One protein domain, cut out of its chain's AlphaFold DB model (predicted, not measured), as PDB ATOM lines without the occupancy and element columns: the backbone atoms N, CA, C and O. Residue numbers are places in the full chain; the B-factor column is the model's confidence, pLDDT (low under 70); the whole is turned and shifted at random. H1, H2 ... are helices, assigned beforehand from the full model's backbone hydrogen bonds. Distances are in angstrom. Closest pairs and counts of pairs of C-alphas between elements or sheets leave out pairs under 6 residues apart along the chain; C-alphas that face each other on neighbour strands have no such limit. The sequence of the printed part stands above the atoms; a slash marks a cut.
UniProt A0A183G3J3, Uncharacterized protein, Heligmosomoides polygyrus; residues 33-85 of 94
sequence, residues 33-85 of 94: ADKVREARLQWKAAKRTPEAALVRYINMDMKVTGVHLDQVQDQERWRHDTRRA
ATOM      1  N   ALA A  33      21.477 -30.392   3.812       85.75
ATOM      2  CA  ALA A  33      20.869 -29.117   3.441       85.75
ATOM      3  C   ALA A  33      19.808 -29.272   2.336       85.75
ATOM      4  O   ALA A  33      18.799 -28.567   2.353       85.75
ATOM      5  N   ASP A  34      19.996 -30.224   1.421       88.69
ATOM      6  CA  ASP A  34      19.044 -30.503   0.347       88.69
ATOM      7  C   ASP A  34      17.775 -31.145   0.891       88.69
ATOM      8  O   ASP A  34      16.681 -30.697   0.563       88.69
ATOM      9  N   LYS A  35      17.912 -32.094   1.822       84.81
ATOM     10  CA  LYS A  35      16.769 -32.713   2.509       84.81
ATOM     11  C   LYS A  35      15.955 -31.698   3.304       84.81
ATOM     12  O   LYS A  35      14.730 -31.702   3.250       84.81
ATOM     13  N   VAL A  36      16.630 -30.797   4.021       90.44
ATOM     14  CA  VAL A  36      15.965 -29.717   4.770       90.44
ATOM     15  C   VAL A  36      15.256 -28.759   3.813       90.44
ATOM     16  O   VAL A  36      14.114 -28.365   4.057       90.44
ATOM     17  N   ARG A  37      15.905 -28.392   2.701       92.31
ATOM     18  CA  ARG A  37      15.300 -27.542   1.671       92.31
ATOM     19  C   ARG A  37      14.066 -28.203   1.063       92.31
ATOM     20  O   ARG A  37      13.049 -27.528   0.925       92.31
ATOM     21  N   GLU A  38      14.142 -29.488   0.745       88.25
ATOM     22  CA  GLU A  38      13.027 -30.259   0.208       88.25
ATOM     23  C   GLU A  38      11.869 -30.330   1.205       88.25
ATOM     24  O   GLU A  38      10.760 -29.937   0.855       88.25
ATOM     25  N   ALA A  39      12.120 -30.700   2.465       87.56
ATOM     26  CA  ALA A  39      11.097 -30.721   3.512       87.56
ATOM     27  C   ALA A  39      10.408 -29.354   3.673       87.56
ATOM     28  O   ALA A  39       9.184 -29.263   3.777       87.56
ATOM     29  N   ARG A  40      11.175 -28.258   3.604       92.88
ATOM     30  CA  ARG A  40      10.628 -26.895   3.654       92.88
ATOM     31  C   ARG A  40       9.755 -26.567   2.440       92.88
ATOM     32  O   ARG A  40       8.745 -25.879   2.589       92.88
ATOM     33  N   LEU A  41      10.141 -27.008   1.243       87.69
ATOM     34  CA  LEU A  41       9.334 -26.830   0.032       87.69
ATOM     35  C   LEU A  41       8.050 -27.655   0.098       87.69
ATOM     36  O   LEU A  41       6.984 -27.130  -0.214       87.69
ATOM     37  N   GLN A  42       8.138 -28.897   0.571       84.44
ATOM     38  CA  GLN A  42       6.981 -29.757   0.790       84.44
ATOM     39  C   GLN A  42       6.010 -29.136   1.795       84.44
ATOM     40  O   GLN A  42       4.822 -29.055   1.507       84.44
ATOM     41  N   TRP A  43       6.503 -28.587   2.908       86.62
ATOM     42  CA  TRP A  43       5.665 -27.874   3.875       86.62
ATOM     43  C   TRP A  43       4.969 -26.650   3.264       86.62
ATOM     44  O   TRP A  43       3.771 -26.448   3.462       86.62
ATOM     45  N   LYS A  44       5.682 -25.843   2.467       87.06
ATOM     46  CA  LYS A  44       5.078 -24.698   1.764       87.06
ATOM     47  C   LYS A  44       4.019 -25.132   0.746       87.06
ATOM     48  O   LYS A  44       2.986 -24.475   0.644       87.06
ATOM     49  N   ALA A  45       4.272 -26.201  -0.006       81.88
ATOM     50  CA  ALA A  45       3.318 -26.756  -0.966       81.88
ATOM     51  C   ALA A  45       2.080 -27.318  -0.255       81.88
ATOM     52  O   ALA A  45       0.956 -27.048  -0.673       81.88
ATOM     53  N   ALA A  46       2.293 -28.005   0.870       80.81
ATOM     54  CA  ALA A  46       1.235 -28.543   1.705       80.81
ATOM     55  C   ALA A  46       0.338 -27.450   2.282       80.81
ATOM     56  O   ALA A  46      -0.883 -27.544   2.226       80.81
ATOM     57  N   LYS A  47       0.954 -26.365   2.759       81.88
ATOM     58  CA  LYS A  47       0.241 -25.189   3.259       81.88
ATOM     59  C   LYS A  47      -0.626 -24.515   2.187       81.88
ATOM     60  O   LYS A  47      -1.638 -23.919   2.528       81.88
ATOM     61  N   ARG A  48      -0.224 -24.571   0.911       79.00
ATOM     62  CA  ARG A  48      -0.965 -23.964  -0.215       79.00
ATOM     63  C   ARG A  48      -2.047 -24.883  -0.786       79.00
ATOM     64  O   ARG A  48      -3.009 -24.378  -1.347       79.00
ATOM     65  N   THR A  49      -1.888 -26.197  -0.645       83.75
ATOM     66  CA  THR A  49      -2.775 -27.209  -1.240       83.75
ATOM     67  C   THR A  49      -2.747 -28.474  -0.375       83.75
ATOM     68  O   THR A  49      -1.928 -29.366  -0.618       83.75
ATOM     69  N   PRO A  50      -3.596 -28.558   0.666       75.31
ATOM     70  CA  PRO A  50      -3.561 -29.657   1.633       75.31
ATOM     71  C   PRO A  50      -3.879 -31.023   1.005       75.31
ATOM     72  O   PRO A  50      -3.285 -32.025   1.393       75.31
ATOM     73  N   GLU A  51      -4.725 -31.069  -0.026       79.56
ATOM     74  CA  GLU A  51      -5.032 -32.301  -0.766       79.56
ATOM     75  C   GLU A  51      -3.810 -32.839  -1.532       79.56
ATOM     76  O   GLU A  51      -3.424 -33.997  -1.381       79.56
ATOM     77  N   ALA A  52      -3.105 -31.976  -2.274       78.50
ATOM     78  CA  ALA A  52      -1.871 -32.357  -2.963       78.50
ATOM     79  C   ALA A  52      -0.757 -32.767  -1.981       78.50
ATOM     80  O   ALA A  52       0.103 -33.584  -2.314       78.50
ATOM     81  N   ALA A  53      -0.766 -32.218  -0.762       80.75
ATOM     82  CA  ALA A  53       0.146 -32.609   0.308       80.75
ATOM     83  C   ALA A  53      -0.049 -34.065   0.722       80.75
ATOM     84  O   ALA A  53       0.920 -34.817   0.810       80.75
ATOM     85  N   LEU A  54      -1.308 -34.440   0.956       80.12
ATOM     86  CA  LEU A  54      -1.703 -35.778   1.363       80.12
ATOM     87  C   LEU A  54      -1.344 -36.793   0.277       80.12
ATOM     88  O   LEU A  54      -0.701 -37.796   0.566       80.12
ATOM     89  N   VAL A  55      -1.655 -36.488  -0.986       82.31
ATOM     90  CA  VAL A  55      -1.294 -37.341  -2.130       82.31
ATOM     91  C   VAL A  55       0.224 -37.523  -2.241       82.31
ATOM     92  O   VAL A  55       0.704 -38.634  -2.461       82.31
ATOM     93  N   ARG A  56       1.012 -36.455  -2.048       80.31
ATOM     94  CA  ARG A  56       2.483 -36.539  -2.057       80.31
ATOM     95  C   ARG A  56       3.032 -37.344  -0.882       80.31
ATOM     96  O   ARG A  56       3.976 -38.102  -1.084       80.31
ATOM     97  N   TYR A  57       2.462 -37.182   0.310       81.88
ATOM     98  CA  TYR A  57       2.838 -37.948   1.498       81.88
ATOM     99  C   TYR A  57       2.570 -39.443   1.296       81.88
ATOM    100  O   TYR A  57       3.478 -40.246   1.481       81.88
ATOM    101  N   ILE A  58       1.379 -39.797   0.809       82.31
ATOM    102  CA  ILE A  58       1.002 -41.181   0.495       82.31
ATOM    103  C   ILE A  58       1.940 -41.771  -0.568       82.31
ATOM    104  O   ILE A  58       2.443 -42.874  -0.396       82.31
ATOM    105  N   ASN A  59       2.256 -41.022  -1.629       82.62
ATOM    106  CA  ASN A  59       3.188 -41.471  -2.670       82.62
ATOM    107  C   ASN A  59       4.615 -41.689  -2.125       82.62
ATOM    108  O   ASN A  59       5.280 -42.657  -2.492       82.62
ATOM    109  N   MET A  60       5.093 -40.813  -1.234       82.88
ATOM    110  CA  MET A  60       6.394 -40.985  -0.579       82.88
ATOM    111  C   MET A  60       6.422 -42.214   0.329       82.88
ATOM    112  O   MET A  60       7.386 -42.970   0.271       82.88
ATOM    113  N   ASP A  61       5.382 -42.420   1.133       82.00
ATOM    114  CA  ASP A  61       5.264 -43.572   2.029       82.00
ATOM    115  C   ASP A  61       5.204 -44.892   1.245       82.00
ATOM    116  O   ASP A  61       5.956 -45.825   1.521       82.00
ATOM    117  N   MET A  62       4.430 -44.917   0.157       81.12
ATOM    118  CA  MET A  62       4.395 -46.010  -0.821       81.12
ATOM    119  C   MET A  62       5.775 -46.293  -1.433       81.12
ATOM    120  O   MET A  62       6.231 -47.433  -1.450       81.12
ATOM    121  N   LYS A  63       6.507 -45.256  -1.869       82.38
ATOM    122  CA  LYS A  63       7.877 -45.413  -2.394       82.38
ATOM    123  C   LYS A  63       8.855 -45.977  -1.367       82.38
ATOM    124  O   LYS A  63       9.739 -46.740  -1.741       82.38
ATOM    125  N   VAL A  64       8.739 -45.570  -0.105       79.94
ATOM    126  CA  VAL A  64       9.614 -46.041   0.980       79.94
ATOM    127  C   VAL A  64       9.299 -47.489   1.351       79.94
ATOM    128  O   VAL A  64      10.217 -48.263   1.608       79.94
ATOM    129  N   THR A  65       8.021 -47.858   1.351       79.44
ATOM    130  CA  THR A  65       7.551 -49.212   1.675       79.44
ATOM    131  C   THR A  65       7.628 -50.178   0.489       79.44
ATOM    132  O   THR A  65       7.463 -51.380   0.676       79.44
ATOM    133  N   GLY A  66       7.911 -49.679  -0.721       77.81
ATOM    134  CA  GLY A  66       7.918 -50.476  -1.950       77.81
ATOM    135  C   GLY A  66       6.521 -50.922  -2.392       77.81
ATOM    136  O   GLY A  66       6.406 -51.785  -3.258       77.81
ATOM    137  N   VAL A  67       5.476 -50.345  -1.796       75.69
ATOM    138  CA  VAL A  67       4.071 -50.607  -2.116       75.69
ATOM    139  C   VAL A  67       3.688 -49.754  -3.314       75.69
ATOM    140  O   VAL A  67       3.948 -48.552  -3.349       75.69
ATOM    141  N   HIS A  68       3.071 -50.372  -4.311       70.94
ATOM    142  CA  HIS A  68       2.693 -49.696  -5.546       70.94
ATOM    143  C   HIS A  68       1.187 -49.350  -5.524       70.94
ATOM    144  O   HIS A  68       0.407 -49.975  -4.805       70.94
ATOM    145  N   LEU A  69       0.767 -48.282  -6.220       61.25
ATOM    146  CA  LEU A  69      -0.586 -47.701  -6.076       61.25
ATOM    147  C   LEU A  69      -1.712 -48.695  -6.437       61.25
ATOM    148  O   LEU A  69      -2.809 -48.611  -5.890       61.25
ATOM    149  N   ASP A  70      -1.422 -49.653  -7.312       64.44
ATOM    150  CA  ASP A  70      -2.279 -50.780  -7.697       64.44
ATOM    151  C   ASP A  70      -2.590 -51.728  -6.529       64.44
ATOM    152  O   ASP A  70      -3.694 -52.259  -6.467       64.44
ATOM    153  N   GLN A  71      -1.687 -51.875  -5.553       61.28
ATOM    154  CA  GLN A  71      -1.945 -52.656  -4.335       61.28
ATOM    155  C   GLN A  71      -2.886 -51.931  -3.363       61.28
ATOM    156  O   GLN A  71      -3.575 -52.570  -2.571       61.28
ATOM    157  N   VAL A  72      -2.933 -50.597  -3.417       56.75
ATOM    158  CA  VAL A  72      -3.815 -49.774  -2.569       56.75
ATOM    159  C   VAL A  72      -5.202 -49.585  -3.194       56.75
ATOM    160  O   VAL A  72      -6.171 -49.340  -2.478       56.75
ATOM    161  N   GLN A  73      -5.330 -49.770  -4.512       58.09
ATOM    162  CA  GLN A  73      -6.610 -49.754  -5.234       58.09
ATOM    163  C   GLN A  73      -7.391 -51.078  -5.160       58.09
ATOM    164  O   GLN A  73      -8.478 -51.168  -5.728       58.09
ATOM    165  N   ASP A  74      -6.924 -52.063  -4.387       62.69
ATOM    166  CA  ASP A  74      -7.613 -53.335  -4.109       62.69
ATOM    167  C   ASP A  74      -8.891 -53.160  -3.243       62.69
ATOM    168  O   ASP A  74      -9.321 -54.055  -2.518       62.69
ATOM    169  N   GLN A  75      -9.532 -51.987  -3.299       60.97
ATOM    170  CA  GLN A  75     -10.784 -51.690  -2.611       60.97
ATOM    171  C   GLN A  75     -11.911 -52.624  -3.071       60.97
ATOM    172  O   GLN A  75     -12.747 -53.005  -2.257       60.97
ATOM    173  N   GLU A  76     -11.938 -53.013  -4.347       64.44
ATOM    174  CA  GLU A  76     -12.952 -53.929  -4.890       64.44
ATOM    175  C   GLU A  76     -12.793 -55.359  -4.364       64.44
ATOM    176  O   GLU A  76     -13.777 -55.991  -3.973       64.44
ATOM    177  N   ARG A  77     -11.559 -55.856  -4.254       66.38
ATOM    178  CA  ARG A  77     -11.280 -57.157  -3.634       66.38
ATOM    179  C   ARG A  77     -11.522 -57.116  -2.126       66.38
ATOM    180  O   ARG A  77     -12.161 -58.024  -1.607       66.38
ATOM    181  N   TRP A  78     -11.161 -56.028  -1.440       66.75
ATOM    182  CA  TRP A  78     -11.528 -55.819  -0.034       66.75
ATOM    183  C   TRP A  78     -13.054 -55.794   0.172       66.75
ATOM    184  O   TRP A  78     -13.575 -56.463   1.064       66.75
ATOM    185  N   ARG A  79     -13.804 -55.086  -0.685       68.25
ATOM    186  CA  ARG A  79     -15.280 -55.084  -0.675       68.25
ATOM    187  C   ARG A  79     -15.840 -56.485  -0.905       68.25
ATOM    188  O   ARG A  79     -16.780 -56.877  -0.217       68.25
ATOM    189  N   HIS A  80     -15.275 -57.238  -1.845       67.44
ATOM    190  CA  HIS A  80     -15.696 -58.601  -2.149       67.44
ATOM    191  C   HIS A  80     -15.426 -59.572  -0.982       67.44
ATOM    192  O   HIS A  80     -16.312 -60.346  -0.616       67.44
ATOM    193  N   ASP A  81     -14.259 -59.481  -0.344       64.75
ATOM    194  CA  ASP A  81     -13.871 -60.339   0.782       64.75
ATOM    195  C   ASP A  81     -14.689 -60.032   2.047       64.75
ATOM    196  O   ASP A  81     -15.137 -60.947   2.740       64.75
ATOM    197  N   THR A  82     -14.987 -58.755   2.309       64.56
ATOM    198  CA  THR A  82     -15.827 -58.344   3.451       64.56
ATOM    199  C   THR A  82     -17.304 -58.698   3.236       64.56
ATOM    200  O   THR A  82     -18.017 -58.999   4.189       64.56
ATOM    201  N   ARG A  83     -17.773 -58.712   1.979       64.31
ATOM    202  CA  ARG A  83     -19.140 -59.122   1.609       64.31
ATOM    203  C   ARG A  83     -19.338 -60.645   1.667       64.31
ATOM    204  O   ARG A  83     -20.464 -61.088   1.865       64.31
ATOM    205  N   ARG A  84     -18.272 -61.442   1.505       57.44
ATOM    206  CA  ARG A  84     -18.299 -62.917   1.606       57.44
ATOM    207  C   ARG A  84     -18.208 -63.461   3.029       57.44
ATOM    208  O   ARG A  84     -18.386 -64.665   3.215       57.44
ATOM    209  N   ALA A  85     -17.935 -62.623   4.026       56.94
ATOM    210  CA  ALA A  85     -18.034 -63.035   5.418       56.94
ATOM    211  C   ALA A  85     -19.516 -63.210   5.786       56.94
ATOM    212  O   ALA A  85     -20.151 -62.288   6.288       56.94
TER     213      ALA A  85
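AT A GLANCE: This is residues 33 to 85 of the 94 residues of an uncharacterized protein of Heligmosomoides polygyrus (UniProt A0A183G3J3). Two long helices, H1 and H2, meet near their linked ends as an open V, and past H2 a tail with short H3 and then H4 runs away from H1. The 53 printed residues have four named helices, H1 to H4, and no named strand: all helix. The whole is extended, radius of gyration of the C-alphas 15.8 A, spans 51 by 23 by 14 A.

HOW THE PARTS SIT: Look first at the hairpin of H1, residues 33 to 48, and H2, residues 50 to 65: residues 42 to 47 alone touch 52 to 54 alone, closest C-alphas Ala 46 and Ala 53, 4.4 A, opposite ways at a steep tilt of 40 degrees. H3, residues 69 to 72, is close to but not clearly touching H2, closest C-alphas Met 62 and Leu 69, 7.4 A. H4, residues 75 to 83, meets H3 only through their link and is apart from H1 and H2. In H1, H2 and H4 every O i to N i+4 pair is within hydrogen-bond range; H3 is too short for one.

IN THESE COORDINATES: Find C-alpha 33 at (20.869, -29.117, 3.441), where H1 begins its 22.7 A; H2 runs 22.5 A, H3 5.2 A, and H4 12.0 A to C-alpha 83 at (-19.140, -59.122, 1.609).

THE WHOLE: The farthest C-alphas, Ala 33 and Arg 84, are 51.8 A apart. The printed part has no cut, and its three links are tight. Residues 69 to 85 have pLDDT under 70.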